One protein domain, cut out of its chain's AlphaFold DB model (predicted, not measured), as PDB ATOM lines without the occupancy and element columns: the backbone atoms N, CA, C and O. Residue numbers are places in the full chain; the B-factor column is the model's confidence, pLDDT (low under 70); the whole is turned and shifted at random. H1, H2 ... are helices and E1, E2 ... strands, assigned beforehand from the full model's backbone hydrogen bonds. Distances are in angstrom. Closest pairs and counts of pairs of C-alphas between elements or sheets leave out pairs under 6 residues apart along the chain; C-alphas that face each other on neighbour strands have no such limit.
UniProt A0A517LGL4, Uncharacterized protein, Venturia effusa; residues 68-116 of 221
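Overview. This is residues 68 to 116 of the 221 residues of an uncharacterized protein of Venturia effusa (UniProt A0A517LGL4). A domain with little regular structure: a long, thin two-stranded ribbon, E1 beside E2, with helix H1 and its following loop at one end and residues 68 to 82 and 110 to 116 at the other. The 49 printed residues include E1, H1 and E2, in that order; the sheet E1 - E2 is antiparallel, and the class is mixed, with 19 residues in named elements. The whole is an extended rod of 45 by 18 by 15 A, radius of gyration of the C-alphas 15.4 A.

Arrangement. Strand E1, residues 83 to 88, and strand E2, residues 104 to 109, are antiparallel neighbours at 160 degrees. N 85 and O 107 are 2.9 A apart, N 107 and O 85 2.8 A, within hydrogen-bond range. Helix H1, residues 89 to 95, follows E1 by a tight link; its closest C-alphas to E2 are those of Trp 89 and Tyr 104, 5.9 A. In H1 every O i to N i+4 pair is within hydrogen-bond range.

Along the chain. E1 measures 16.5 A from C-alpha 83 at (71.681, 30.362, 112.250), H1 9.8 A, and E2 17.0 A to C-alpha 109 at (66.817, 31.182, 111.109).

Size, cuts and confidence. The farthest C-alphas, Phe 77 and Pro 99, are 46.0 A apart. The printed part has no cut, neither link is long, and no printed residue is under 70 in pLDDT.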
ATOM      1  N   GLY A  68      73.903  42.806 118.945       86.44
ATOM      2  CA  GLY A  68      74.184  41.949 117.786       86.44
ATOM      3  C   GLY A  68      73.549  40.567 117.958       86.44
ATOM      4  O   GLY A  68      73.725  39.930 118.999       86.44
ATOM      5  N   MET A  69      72.792  40.094 116.964       86.06
ATOM      6  CA  MET A  69      72.055  38.824 117.054       86.06
ATOM      7  C   MET A  69      72.994  37.625 117.269       86.06
ATOM      8  O   MET A  69      72.631  36.646 117.917       86.06
ATOM      9  N   GLU A  70      74.226  37.717 116.772       86.00
ATOM     10  CA  GLU A  70      75.287  36.717 116.899       86.00
ATOM     11  C   GLU A  70      75.883  36.619 118.308       86.00
ATOM     12  O   GLU A  70      76.560  35.645 118.639       86.00
ATOM     13  N   LYS A  71      75.651  37.630 119.149       85.69
ATOM     14  CA  LYS A  71      76.215  37.708 120.498       85.69
ATOM     15  C   LYS A  71      75.437  36.870 121.517       85.69
ATOM     16  O   LYS A  71      75.938  36.639 122.616       85.69
ATOM     17  N   GLN A  72      74.215  36.437 121.198       82.19
ATOM     18  CA  GLN A  72      73.426  35.572 122.077       82.19
ATOM     19  C   GLN A  72      73.751  34.097 121.806       82.19
ATOM     20  O   GLN A  72      73.076  33.419 121.036       82.19
ATOM     21  N   HIS A  73      74.790  33.592 122.474       77.19
ATOM     22  CA  HIS A  73      75.271  32.218 122.278       77.19
ATOM     23  C   HIS A  73      74.370  31.143 122.903       77.19
ATOM     24  O   HIS A  73      74.319  30.023 122.403       77.19
ATOM     25  N   GLN A  74      73.672  31.469 123.994       83.56
ATOM     26  CA  GLN A  74      72.801  30.538 124.718       83.56
ATOM     27  C   GLN A  74      71.407  31.148 124.888       83.56
ATOM     28  O   GLN A  74      71.154  31.852 125.867       83.56
ATOM     29  N   PRO A  75      70.493  30.923 123.930       85.44
ATOM     30  CA  PRO A  75      69.096  31.285 124.104       85.44
ATOM     31  C   PRO A  75      68.487  30.600 125.330       85.44
ATOM     32  O   PRO A  75      68.704  29.414 125.566       85.44
ATOM     33  N   GLY A  76      67.709  31.347 126.112       85.62
ATOM     34  CA  GLY A  76      66.933  30.771 127.209       85.62
ATOM     35  C   GLY A  76      65.749  29.937 126.709       85.62
ATOM     36  O   GLY A  76      65.345  30.054 125.552       85.62
ATOM     37  N   PHE A  77      65.153  29.150 127.612       88.75
ATOM     38  CA  PHE A  77      63.919  28.382 127.369       88.75
ATOM     39  C   PHE A  77      63.992  27.437 126.157       88.75
ATOM     40  O   PHE A  77      63.030  27.344 125.398       88.75
ATOM     41  N   ASP A  78      65.145  26.793 125.947       90.12
ATOM     42  CA  ASP A  78      65.404  25.845 124.850       90.12
ATOM     43  C   ASP A  78      65.096  26.397 123.444       90.12
ATOM     44  O   ASP A  78      64.810  25.657 122.501       90.12
ATOM     45  N   ARG A  79      65.156  27.726 123.281       92.75
ATOM     46  CA  ARG A  79      64.883  28.393 122.006       92.75
ATOM     47  C   ARG A  79      65.986  28.128 120.987       92.75
ATOM     48  O   ARG A  79      67.174  28.106 121.304       92.75
ATOM     49  N   THR A  80      65.590  28.036 119.720       90.94
ATOM     50  CA  THR A  80      66.525  27.970 118.592       90.94
ATOM     51  C   THR A  80      67.375  29.240 118.525       90.94
ATOM     52  O   THR A  80      66.841  30.345 118.413       90.94
ATOM     53  N   GLY A  81      68.700  29.079 118.574       90.12
ATOM     54  CA  GLY A  81      69.654  30.173 118.379       90.12
ATOM     55  C   GLY A  81      69.751  30.632 116.926       90.12
ATOM     56  O   GLY A  81      69.255  29.959 116.020       90.12
ATOM     57  N   LEU A  82      70.416  31.770 116.708       91.75
ATOM     58  CA  LEU A  82      70.663  32.298 115.370       91.75
ATOM     59  C   LEU A  82      71.444  31.280 114.529       91.75
ATOM     60  O   LEU A  82      72.534  30.846 114.906       91.75
ATOM     61  N   ARG A  83      70.916  30.961 113.349       92.94
ATOM     62  CA  ARG A  83      71.681  30.362 112.250       92.94
ATOM     63  C   ARG A  83      71.723  31.365 111.115       92.94
ATOM     64  O   ARG A  83      70.673  31.866 110.728       92.94
ATOM     65  N   HIS A  84      72.915  31.635 110.602       94.44
ATOM     66  CA  HIS A  84      73.144  32.573 109.512       94.44
ATOM     67  C   HIS A  84      73.919  31.851 108.408       94.44
ATOM     68  O   HIS A  84      74.998  31.313 108.665       94.44
ATOM     69  N   ARG A  85      73.345  31.790 107.205       95.25
ATOM     70  CA  ARG A  85      73.945  31.162 106.026       95.25
ATOM     71  C   ARG A  85      74.098  32.200 104.924       95.25
ATOM     72  O   ARG A  85      73.108  32.791 104.518       95.25
ATOM     73  N   PHE A  86      75.308  32.353 104.405       96.12
ATOM     74  CA  PHE A  86      75.563  33.155 103.211       96.12
ATOM     75  C   PHE A  86      75.315  32.327 101.949       96.12
ATOM     76  O   PHE A  86      75.631  31.136 101.908       96.12
ATOM     77  N   ILE A  87      74.753  32.961 100.927       96.38
ATOM     78  CA  ILE A  87      74.528  32.395  99.599       96.38
ATOM     79  C   ILE A  87      75.414  33.166  98.626       96.38
ATOM     80  O   ILE A  87      75.152  34.338  98.366       96.38
ATOM     81  N   ASP A  88      76.435  32.510  98.076       97.25
ATOM     82  CA  ASP A  88      77.193  33.044  96.942       97.25
ATOM     83  C   ASP A  88      76.458  32.695  95.641       97.25
ATOM     84  O   ASP A  88      76.361  31.532  95.227       97.25
ATOM     85  N   TRP A  89      75.920  33.714  94.977       96.94
ATOM     86  CA  TRP A  89      75.196  33.515  93.731       96.94
ATOM     87  C   TRP A  89      76.093  33.123  92.559       96.94
ATOM     88  O   TRP A  89      75.598  32.544  91.589       96.94
ATOM     89  N   ARG A  90      77.403  33.366  92.644       97.12
ATOM     90  CA  ARG A  90      78.357  32.904  91.639       97.12
ATOM     91  C   ARG A  90      78.474  31.389  91.670       97.12
ATOM     92  O   ARG A  90      78.493  30.759  90.615       97.12
ATOM     93  N   GLU A  91      78.537  30.803  92.863       95.94
ATOM     94  CA  GLU A  91      78.569  29.349  93.034       95.94
ATOM     95  C   GLU A  91      77.277  28.719  92.506       95.94
ATOM     96  O   GLU A  91      77.340  27.835  91.650       95.94
ATOM     97  N   LYS A  92      76.110  29.262  92.876       94.38
ATOM     98  CA  LYS A  92      74.814  28.798  92.343       94.38
ATOM     99  C   LYS A  92      74.690  28.925  90.824       94.38
ATOM    100  O   LYS A  92      74.141  28.040  90.161       94.38
ATOM    101  N   ALA A  93      75.178  30.021  90.247       96.12
ATOM    102  CA  ALA A  93      75.166  30.194  88.799       96.12
ATOM    103  C   ALA A  93      76.024  29.120  88.110       96.12
ATOM    104  O   ALA A  93      75.598  28.527  87.123       96.12
ATOM    105  N   ARG A  94      77.187  28.786  88.678       95.88
ATOM    106  CA  ARG A  94      78.064  27.725  88.157       95.88
ATOM    107  C   ARG A  94      77.448  26.333  88.264       95.88
ATOM    108  O   ARG A  94      77.569  25.566  87.314       95.88
ATOM    109  N   GLU A  95      76.762  26.019  89.363       95.75
ATOM    110  CA  GLU A  95      76.035  24.748  89.539       95.75
ATOM    111  C   GLU A  95      74.975  24.520  88.451       95.75
ATOM    112  O   GLU A  95      74.708  23.384  88.062       95.75
ATOM    113  N   THR A  96      74.391  25.602  87.935       94.81
ATOM    114  CA  THR A  96      73.354  25.567  86.894       94.81
ATOM    115  C   THR A  96      73.897  25.804  85.480       94.81
ATOM    116  O   THR A  96      73.121  25.838  84.527       94.81
ATOM    117  N   GLY A  97      75.219  25.945  85.313       95.44
ATOM    118  CA  GLY A  97      75.857  26.228  84.020       95.44
ATOM    119  C   GLY A  97      75.631  27.654  83.496       95.44
ATOM    120  O   GLY A  97      75.859  27.918  82.316       95.44
ATOM    121  N   GLY A  98      75.166  28.565  84.351       94.75
ATOM    122  CA  GLY A  98      74.993  29.980  84.043       94.75
ATOM    123  C   GLY A  98      76.308  30.774  84.057       94.75
ATOM    124  O   GLY A  98      77.344  30.279  84.510       94.75
ATOM    125  N   PRO A  99      76.290  32.025  83.562       95.94
ATOM    126  CA  PRO A  99      77.438  32.922  83.652       95.94
ATOM    127  C   PRO A  99      77.729  33.307  85.108       95.94
ATOM    128  O   PRO A  99      76.836  33.281  85.952       95.94
ATOM    129  N   ASP A 100      78.966  33.722  85.397       96.62
ATOM    130  CA  ASP A 100      79.316  34.274  86.710       96.62
ATOM    131  C   ASP A 100      78.346  35.422  87.083       96.62
ATOM    132  O   ASP A 100      78.163  36.369  86.315       96.62
ATOM    133  N   PHE A 101      77.745  35.340  88.276       96.62
ATOM    134  CA  PHE A 101      76.817  36.338  88.813       96.62
ATOM    135  C   PHE A 101      77.304  36.820  90.187       96.62
ATOM    136  O   PHE A 101      77.384  36.047  91.136       96.62
ATOM    137  N   PHE A 102      77.692  38.093  90.285       96.62
ATOM    138  CA  PHE A 102      78.372  38.657  91.458       96.62
ATOM    139  C   PHE A 102      77.367  39.237  92.462       96.62
ATOM    140  O   PHE A 102      77.126  40.442  92.476       96.62
ATOM    141  N   SER A 103      76.775  38.375  93.287       96.88
ATOM    142  CA  SER A 103      75.834  38.767  94.341       96.88
ATOM    143  C   SER A 103      75.969  37.850  95.555       96.88
ATOM    144  O   SER A 103      76.308  36.676  95.408       96.88
ATOM    145  N   TYR A 104      75.655  38.377  96.736       96.88
ATOM    146  CA  TYR A 104      75.511  37.605  97.968       96.88
ATOM    147  C   TYR A 104      74.133  37.857  98.568       96.88
ATOM    148  O   TYR A 104      73.744  39.016  98.693       96.88
ATOM    149  N   ASP A 105      73.466  36.786  98.991       96.94
ATOM    150  CA  ASP A 105      72.313  36.857  99.894       96.94
ATOM    151  C   ASP A 105      72.669  36.217 101.239       96.94
ATOM    152  O   ASP A 105      73.654  35.480 101.367       96.94
ATOM    153  N   ASP A 106      71.826  36.449 102.235       96.00
ATOM    154  CA  ASP A 106      71.834  35.752 103.505       96.00
ATOM    155  C   ASP A 106      70.482  35.092 103.811       96.00
ATOM    156  O   ASP A 106      69.403  35.537 103.429       96.00
ATOM    157  N   GLU A 107      70.548  33.976 104.528       96.44
ATOM    158  CA  GLU A 107      69.400  33.347 105.164       96.44
ATOM    159  C   GLU A 107      69.634  33.312 106.668       96.44
ATOM    160  O   GLU A 107      70.663  32.820 107.146       96.44
ATOM    161  N   ILE A 108      68.637  33.780 107.419       94.69
ATOM    162  CA  ILE A 108      68.622  33.674 108.872       94.69
ATOM    163  C   ILE A 108      67.497  32.754 109.338       94.69
ATOM    164  O   ILE A 108      66.360  32.825 108.881       94.69
ATOM    165  N   THR A 109      67.812  31.886 110.295       94.62
ATOM    166  CA  THR A 109      66.817  31.182 111.109       94.62
ATOM    167  C   THR A 109      66.981  31.652 112.538       94.62
ATOM    168  O   THR A 109      68.067  31.552 113.110       94.62
ATOM    169  N   VAL A 110      65.903  32.169 113.117       92.50
ATOM    170  CA  VAL A 110      65.919  32.749 114.454       92.50
ATOM    171  C   VAL A 110      64.580  32.511 115.139       92.50
ATOM    172  O   VAL A 110      63.528  32.518 114.501       92.50
ATOM    173  N   ASN A 111      64.611  32.292 116.451       93.88
ATOM    174  CA  ASN A 111      63.426  32.456 117.278       93.88
ATOM    175  C   ASN A 111      63.269  33.952 117.594       93.88
ATOM    176  O   ASN A 111      64.201  34.572 118.092       93.88
ATOM    177  N   THR A 112      62.104  34.542 117.329       93.44
ATOM    178  CA  THR A 112      61.891  35.998 117.455       93.44
ATOM    179  C   THR A 112      61.977  36.535 118.890       93.44
ATOM    180  O   THR A 112      61.925  37.744 119.086       93.44
ATOM    181  N   GLN A 113      62.149  35.660 119.887       93.44
ATOM    182  CA  GLN A 113      62.411  35.989 121.289       93.44
ATOM    183  C   GLN A 113      63.885  35.749 121.688       93.44
ATOM    184  O   GLN A 113      64.177  35.296 122.805       93.44
ATOM    185  N   VAL A 114      64.808  35.957 120.746       90.12
ATOM    186  CA  VAL A 114      66.265  35.849 120.912       90.12
ATOM    187  C   VAL A 114      66.900  37.160 120.451       90.12
ATOM    188  O   VAL A 114      66.686  37.581 119.319       90.12
ATOM    189  N   GLY A 115      67.725  37.771 121.306       88.88
ATOM    190  CA  GLY A 115      68.353  39.070 121.064       88.88
ATOM    191  C   GLY A 115      67.533  40.248 121.598       88.88
ATOM    192  O   GLY A 115      66.630  40.085 122.418       88.88
ATOM    193  N   SER A 116      67.868  41.462 121.154       92.00
ATOM    194  CA  SER A 116      67.027  42.629 121.433       92.00
ATOM    195  C   SER A 116      65.703  42.486 120.692       92.00
ATOM    196  O   SER A 116      65.676  42.222 119.492       92.00
TER     197      SER A 116